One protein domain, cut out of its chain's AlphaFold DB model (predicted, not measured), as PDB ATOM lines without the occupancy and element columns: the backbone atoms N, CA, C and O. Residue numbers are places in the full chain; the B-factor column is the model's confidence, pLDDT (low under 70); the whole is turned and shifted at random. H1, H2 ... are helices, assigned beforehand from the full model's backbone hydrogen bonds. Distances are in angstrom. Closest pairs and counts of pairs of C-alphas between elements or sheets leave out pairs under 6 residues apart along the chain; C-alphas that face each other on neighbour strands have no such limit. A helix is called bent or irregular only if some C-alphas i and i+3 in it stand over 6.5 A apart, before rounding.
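This is residues 2 to 49 of the 221 residues of an uncharacterized protein of Thermonema lapsum (UniProt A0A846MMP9). Three short helices make a small body with a tail: H1 and H2 pack on each other nearly at right angles, H3 sits more loosely to one side of the pair, its line close to that of H1, and the stretch before H1 runs out from this body toward Pro 2 and makes much of the length. The printed part has 48 residues, with three named helices in the order H1, H2, H3 along the chain and no named strand; the class is all helix, with 29 of the 48 printed residues in the helices. The whole is compact, with a radius of gyration of the C-alphas of 10.5 A, while the outline with its tail is elongated, the C-alphas spanning 33 by 17 by 17 A.

The longest helix by residues is H1, residues 12 to 23. It touches H2, residues 29 to 36, with 15 pairs of C-alphas within 8 A. Their closest C-alphas are those of Gly 12 and Ala 36, 4.0 A apart. Their lines are about perpendicular, at 75 degrees, and their centres are 8.9 A apart. H3, residues 40 to 48, is close to H1 but not clearly touching it: the closest C-alphas, those of Leu 23 and Leu 47, are 7.7 A apart. H1 and H3 run the same way at a shallow tilt of 31 degrees. H3 is also close to H2 but not clearly touching, and here the closest C-alphas are those of Phe 35 and Ala 43, 6.2 A apart. H2 and H3 run opposite ways at a steep tilt of 52 degrees. In H1, H2 and H3 every pair of O i and N i+4 inside the helix is within hydrogen-bond range.

H1 has 12 residues and is 16.5 A long from C-alpha 12 at (141.723, 56.956, 24.702) to C-alpha 23 at (136.230, 44.495, 15.308). H2 has 8 residues, from Gln 29 to Ala 36, and measures 10.3 A from first to last C-alpha. H3 has 9 residues and measures 12.1 A, from Ala 40 to its last C-alpha, that of Phe 48, at (134.394, 50.233, 7.916). No helix is bent or irregular.

The two C-alphas farthest apart are those of Pro 2 and Ala 30, 34.5 A, and the first and last printed C-alphas, of Pro 2 and Ser 49, are 28.8 A apart. The printed part has no cut. The links from H1 to H2, with 5 residues, and from H2 to H3, with 3 residues, are both tight. The mean pLDDT of the printed part is 92.4, and residues 2 to 3 are under 70.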
ATOM      1  N   PRO A   2     117.095  52.651  26.418       50.09
ATOM      2  CA  PRO A   2     118.019  53.644  26.940       50.09
ATOM      3  C   PRO A   2     119.099  53.840  25.875       50.09
ATOM      4  O   PRO A   2     119.920  52.955  25.640       50.09
ATOM      5  N   TYR A   3     119.034  54.960  25.160       56.66
ATOM      6  CA  TYR A   3     120.145  55.406  24.334       56.66
ATOM      7  C   TYR A   3     121.300  55.688  25.291       56.66
ATOM      8  O   TYR A   3     121.191  56.549  26.157       56.66
ATOM      9  N   LEU A   4     122.371  54.902  25.191       76.06
ATOM     10  CA  LEU A   4     123.630  55.247  25.839       76.06
ATOM     11  C   LEU A   4     124.063  56.615  25.309       76.06
ATOM     12  O   LEU A   4     124.007  56.837  24.095       76.06
ATOM     13  N   ASP A   5     124.501  57.503  26.200       81.12
ATOM     14  CA  ASP A   5     125.047  58.791  25.786       81.12
ATOM     15  C   ASP A   5     126.192  58.564  24.785       81.12
ATOM     16  O   ASP A   5     127.075  57.728  25.036       81.12
ATOM     17  N   PRO A   6     126.195  59.270  23.638       82.06
ATOM     18  CA  PRO A   6     127.262  59.146  22.664       82.06
ATOM     19  C   PRO A   6     128.620  59.404  23.310       82.06
ATOM     20  O   PRO A   6     128.798  60.346  24.084       82.06
ATOM     21  N   ILE A   7     129.610  58.582  22.964       85.38
ATOM     22  CA  ILE A   7     130.979  58.810  23.420       85.38
ATOM     23  C   ILE A   7     131.478  60.119  22.803       85.38
ATOM     24  O   ILE A   7     131.620  60.221  21.584       85.38
ATOM     25  N   THR A   8     131.775  61.096  23.654       87.94
ATOM     26  CA  THR A   8     132.367  62.375  23.262       87.94
ATOM     27  C   THR A   8     133.886  62.361  23.445       87.94
ATOM     28  O   THR A   8     134.430  61.642  24.288       87.94
ATOM     29  N   GLY A   9     134.578  63.158  22.627       92.94
ATOM     30  CA  GLY A   9     136.037  63.263  22.640       92.94
ATOM     31  C   GLY A   9     136.759  62.040  22.069       92.94
ATOM     32  O   GLY A   9     136.183  61.212  21.357       92.94
ATOM     33  N   ASN A  10     138.053  61.956  22.370       97.19
ATOM     34  CA  ASN A  10     138.907  60.871  21.905       97.19
ATOM     35  C   ASN A  10     138.613  59.570  22.663       97.19
ATOM     36  O   ASN A  10     138.263  59.574  23.845       97.19
ATOM     37  N   LEU A  11     138.790  58.432  21.992       96.69
ATOM     38  CA  LEU A  11     138.554  57.113  22.572       96.69
ATOM     39  C   LEU A  11     139.452  56.857  23.791       96.69
ATOM     40  O   LEU A  11     139.025  56.216  24.757       96.69
ATOM     41  N   GLY A  12     140.693  57.345  23.753       97.31
ATOM     42  CA  GLY A  12     141.723  56.956  24.702       97.31
ATOM     43  C   GLY A  12     142.101  55.479  24.560       97.31
ATOM     44  O   GLY A  12     141.438  54.678  23.892       97.31
ATOM     45  N   GLU A  13     143.192  55.087  25.208       96.94
ATOM     46  CA  GLU A  13     143.823  53.787  24.967       96.94
ATOM     47  C   GLU A  13     142.919  52.598  25.329       96.94
ATOM     48  O   GLU A  13     142.842  51.604  24.602       96.94
ATOM     49  N   ARG A  14     142.171  52.705  26.436       96.44
ATOM     50  CA  ARG A  14     141.274  51.637  26.902       96.44
ATOM     51  C   ARG A  14     140.161  51.342  25.897       96.44
ATOM     52  O   ARG A  14     139.914  50.171  25.602       96.44
ATOM     53  N   ARG A  15     139.475  52.372  25.386       96.06
ATOM     54  CA  ARG A  15     138.357  52.177  24.449       96.06
ATOM     55  C   ARG A  15     138.863  51.801  23.063       96.06
ATOM     56  O   ARG A  15     138.282  50.906  22.463       96.06
ATOM     57  N   ALA A  16     139.971  52.389  22.604       97.19
ATOM     58  CA  ALA A  16     140.616  52.004  21.349       97.19
ATOM     59  C   ALA A  16     141.000  50.516  21.339       97.19
ATOM     60  O   ALA A  16     140.610  49.780  20.434       97.19
ATOM     61  N   ARG A  17     141.668  50.035  22.397       96.88
ATOM     62  CA  ARG A  17     142.006  48.611  22.549       96.88
ATOM     63  C   ARG A  17     140.763  47.722  22.564       96.88
ATOM     64  O   ARG A  17     140.758  46.666  21.936       96.88
ATOM     65  N   HIS A  18     139.715  48.128  23.282       95.75
ATOM     66  CA  HIS A  18     138.464  47.371  23.318       95.75
ATOM     67  C   HIS A  18     137.815  47.283  21.932       95.75
ATOM     68  O   HIS A  18     137.454  46.185  21.515       95.75
ATOM     69  N   LEU A  19     137.702  48.412  21.225       95.81
ATOM     70  CA  LEU A  19     137.119  48.500  19.888       95.81
ATOM     71  C   LEU A  19     137.864  47.598  18.900       95.81
ATOM     72  O   LEU A  19     137.247  46.737  18.277       95.81
ATOM     73  N   LEU A  20     139.190  47.735  18.826       96.56
ATOM     74  CA  LEU A  20     140.028  46.949  17.921       96.56
ATOM     75  C   LEU A  20     139.927  45.450  18.228       96.56
ATOM     76  O   LEU A  20     139.676  44.662  17.328       96.56
ATOM     77  N   ARG A  21     139.966  45.041  19.502       95.25
ATOM     78  CA  ARG A  21     139.773  43.628  19.884       95.25
ATOM     79  C   ARG A  21     138.425  43.055  19.425       95.25
ATOM     80  O   ARG A  21     138.325  41.855  19.181       95.25
ATOM     81  N   ARG A  22     137.372  43.878  19.380       94.31
ATOM     82  CA  ARG A  22     136.022  43.442  18.985       94.31
ATOM     83  C   ARG A  22     135.838  43.399  17.473       94.31
ATOM     84  O   ARG A  22     135.109  42.532  17.004       94.31
ATOM     85  N   LEU A  23     136.465  44.316  16.741       95.31
ATOM     86  CA  LEU A  23     136.230  44.495  15.308       95.31
ATOM     87  C   LEU A  23     137.352  43.970  14.410       95.31
ATOM     88  O   LEU A  23     137.106  43.779  13.232       95.31
ATOM     89  N   THR A  24     138.540  43.668  14.930       95.31
ATOM     90  CA  THR A  24     139.678  43.149  14.146       95.31
ATOM     91  C   THR A  24     140.208  41.862  14.771       95.31
ATOM     92  O   THR A  24     139.771  41.486  15.860       95.31
ATOM     93  N   TYR A  25     141.146  41.167  14.121       92.81
ATOM     94  CA  TYR A  25     141.809  39.967  14.667       92.81
ATOM     95  C   TYR A  25     142.965  40.263  15.633       92.81
ATOM     96  O   TYR A  25     143.592  39.349  16.162       92.81
ATOM     97  N   GLY A  26     143.187  41.537  15.939       84.00
ATOM     98  CA  GLY A  26     144.263  42.014  16.791       84.00
ATOM     99  C   GLY A  26     144.717  43.395  16.340       84.00
ATOM    100  O   GLY A  26     144.449  43.822  15.218       84.00
ATOM    101  N   ALA A  27     145.379  44.120  17.233       90.81
ATOM    102  CA  ALA A  27     146.035  45.372  16.894       90.81
ATOM    103  C   ALA A  27     147.342  45.475  17.671       90.81
ATOM    104  O   ALA A  27     147.389  45.161  18.862       90.81
ATOM    105  N   ASN A  28     148.394  45.924  16.992       93.06
ATOM    106  CA  ASN A  28     149.653  46.247  17.646       93.06
ATOM    107  C   ASN A  28     149.536  47.564  18.440       93.06
ATOM    108  O   ASN A  28     148.569  48.322  18.304       93.06
ATOM    109  N   GLN A  29     150.534  47.847  19.278       95.62
ATOM    110  CA  GLN A  29     150.504  49.015  20.161       95.62
ATOM    111  C   GLN A  29     150.443  50.343  19.386       95.62
ATOM    112  O   GLN A  29     149.740  51.258  19.811       95.62
ATOM    113  N   ALA A  30     151.110  50.437  18.230       96.25
ATOM    114  CA  ALA A  30     151.073  51.633  17.385       96.25
ATOM    115  C   ALA A  30     149.650  51.930  16.889       96.25
ATOM    116  O   ALA A  30     149.177  53.064  16.962       96.25
ATOM    117  N   ARG A  31     148.926  50.894  16.463       95.56
ATOM    118  CA  ARG A  31     147.544  51.013  15.998       95.56
ATOM    119  C   ARG A  31     146.580  51.362  17.132       95.56
ATOM    120  O   ARG A  31     145.685  52.180  16.937       95.56
ATOM    121  N   ILE A  32     146.787  50.810  18.330       97.69
ATOM    122  CA  ILE A  32     146.018  51.201  19.523       97.69
ATOM    123  C   ILE A  32     146.239  52.684  19.841       97.69
ATOM    124  O   ILE A  32     145.264  53.394  20.082       97.69
ATOM    125  N   ALA A  33     147.486  53.164  19.810       98.00
ATOM    126  CA  ALA A  33     147.809  54.568  20.059       98.00
ATOM    127  C   ALA A  33     147.180  55.502  19.011       98.00
ATOM    128  O   ALA A  33     146.606  56.527  19.376       98.00
ATOM    129  N   ALA A  34     147.199  55.118  17.730       97.44
ATOM    130  CA  ALA A  34     146.540  55.873  16.664       97.44
ATOM    131  C   ALA A  34     145.025  56.002  16.906       97.44
ATOM    132  O   ALA A  34     144.486  57.107  16.908       97.44
ATOM    133  N   PHE A  35     144.344  54.890  17.200       97.75
ATOM    134  CA  PHE A  35     142.905  54.890  17.485       97.75
ATOM    135  C   PHE A  35     142.556  55.593  18.802       97.75
ATOM    136  O   PHE A  35     141.471  56.155  18.930       97.75
ATOM    137  N   ALA A  36     143.459  55.601  19.786       97.88
ATOM    138  CA  ALA A  36     143.257  56.309  21.048       97.88
ATOM    139  C   ALA A  36     143.103  57.822  20.850       97.88
ATOM    140  O   ALA A  36     142.384  58.453  21.623       97.88
ATOM    141  N   GLY A  37     143.747  58.383  19.819       97.69
ATOM    142  CA  GLY A  37     143.642  59.792  19.434       97.69
ATOM    143  C   GLY A  37     142.427  60.136  18.568       97.69
ATOM    144  O   GLY A  37     142.205  61.310  18.293       97.69
ATOM    145  N   MET A  38     141.637  59.147  18.138       97.81
ATOM    146  CA  MET A  38     140.450  59.360  17.306       97.81
ATOM    147  C   MET A  38     139.195  59.503  18.162       97.81
ATOM    148  O   MET A  38     139.084  58.898  19.229       97.81
ATOM    149  N   ASN A  39     138.208  60.242  17.659       96.62
ATOM    150  CA  ASN A  39     136.840  60.139  18.157       96.62
ATOM    151  C   ASN A  39     136.152  58.878  17.594       96.62
ATOM    152  O   ASN A  39     136.637  58.251  16.647       96.62
ATOM    153  N   ALA A  40     135.022  58.484  18.188       94.62
ATOM    154  CA  ALA A  40     134.334  57.251  17.798       94.62
ATOM    155  C   ALA A  40     133.909  57.219  16.310       94.62
ATOM    156  O   ALA A  40     134.183  56.206  15.665       94.62
ATOM    157  N   PRO A  41     133.325  58.287  15.723       94.19
ATOM    158  CA  PRO A  41     132.982  58.290  14.299       94.19
ATOM    159  C   PRO A  41     134.188  58.088  13.375       94.19
ATOM    160  O   PRO A  41     134.119  57.270  12.464       94.19
ATOM    161  N   ALA A  42     135.309  58.774  13.623       95.94
ATOM    162  CA  ALA A  42     136.510  58.634  12.798       95.94
ATOM    163  C   ALA A  42     137.082  57.209  12.857       95.94
ATOM    164  O   ALA A  42     137.400  56.627  11.822       95.94
ATOM    165  N   ALA A  43     137.140  56.622  14.057       96.38
ATOM    166  CA  ALA A  43     137.600  55.249  14.243       96.38
ATOM    167  C   ALA A  43     136.707  54.228  13.516       96.38
ATOM    168  O   ALA A  43     137.216  53.299  12.889       96.38
ATOM    169  N   LEU A  44     135.380  54.394  13.581       94.56
ATOM    170  CA  LEU A  44     134.437  53.518  12.883       94.56
ATOM    171  C   LEU A  44     134.524  53.683  11.363       94.56
ATOM    172  O   LEU A  44     134.579  52.677  10.665       94.56
ATOM    173  N   ASN A  45     134.616  54.914  10.857       94.06
ATOM    174  CA  ASN A  45     134.786  55.170   9.423       94.06
ATOM    175  C   ASN A  45     136.051  54.494   8.880       94.06
ATOM    176  O   ASN A  45     136.011  53.884   7.816       94.06
ATOM    177  N   GLN A  46     137.157  54.539   9.629       95.38
ATOM    178  CA  GLN A  46     138.376  53.836   9.234       95.38
ATOM    179  C   GLN A  46     138.199  52.313   9.266       95.38
ATOM    180  O   GLN A  46     138.634  51.627   8.346       95.38
ATOM    181  N   LEU A  47     137.554  51.767  10.302       96.19
ATOM    182  CA  LEU A  47     137.325  50.322  10.412       96.19
ATOM    183  C   LEU A  47     136.325  49.785   9.395       96.19
ATOM    184  O   LEU A  47     136.361  48.590   9.132       96.19
ATOM    185  N   PHE A  48     135.446  50.624   8.853       94.56
ATOM    186  CA  PHE A  48     134.394  50.233   7.916       94.56
ATOM    187  C   PHE A  48     134.656  50.660   6.466       94.56
ATOM    188  O   PHE A  48     133.829  50.419   5.592       94.56
ATOM    189  N   SER A  49     135.830  51.232   6.192       92.94
ATOM    190  CA  SER A  49     136.302  51.526   4.839       92.94
ATOM    191  C   SER A  49     136.836  50.255   4.177       92.94
ATOM    192  O   SER A  49     138.035  49.978   4.207       92.94
TER     193      SER A  49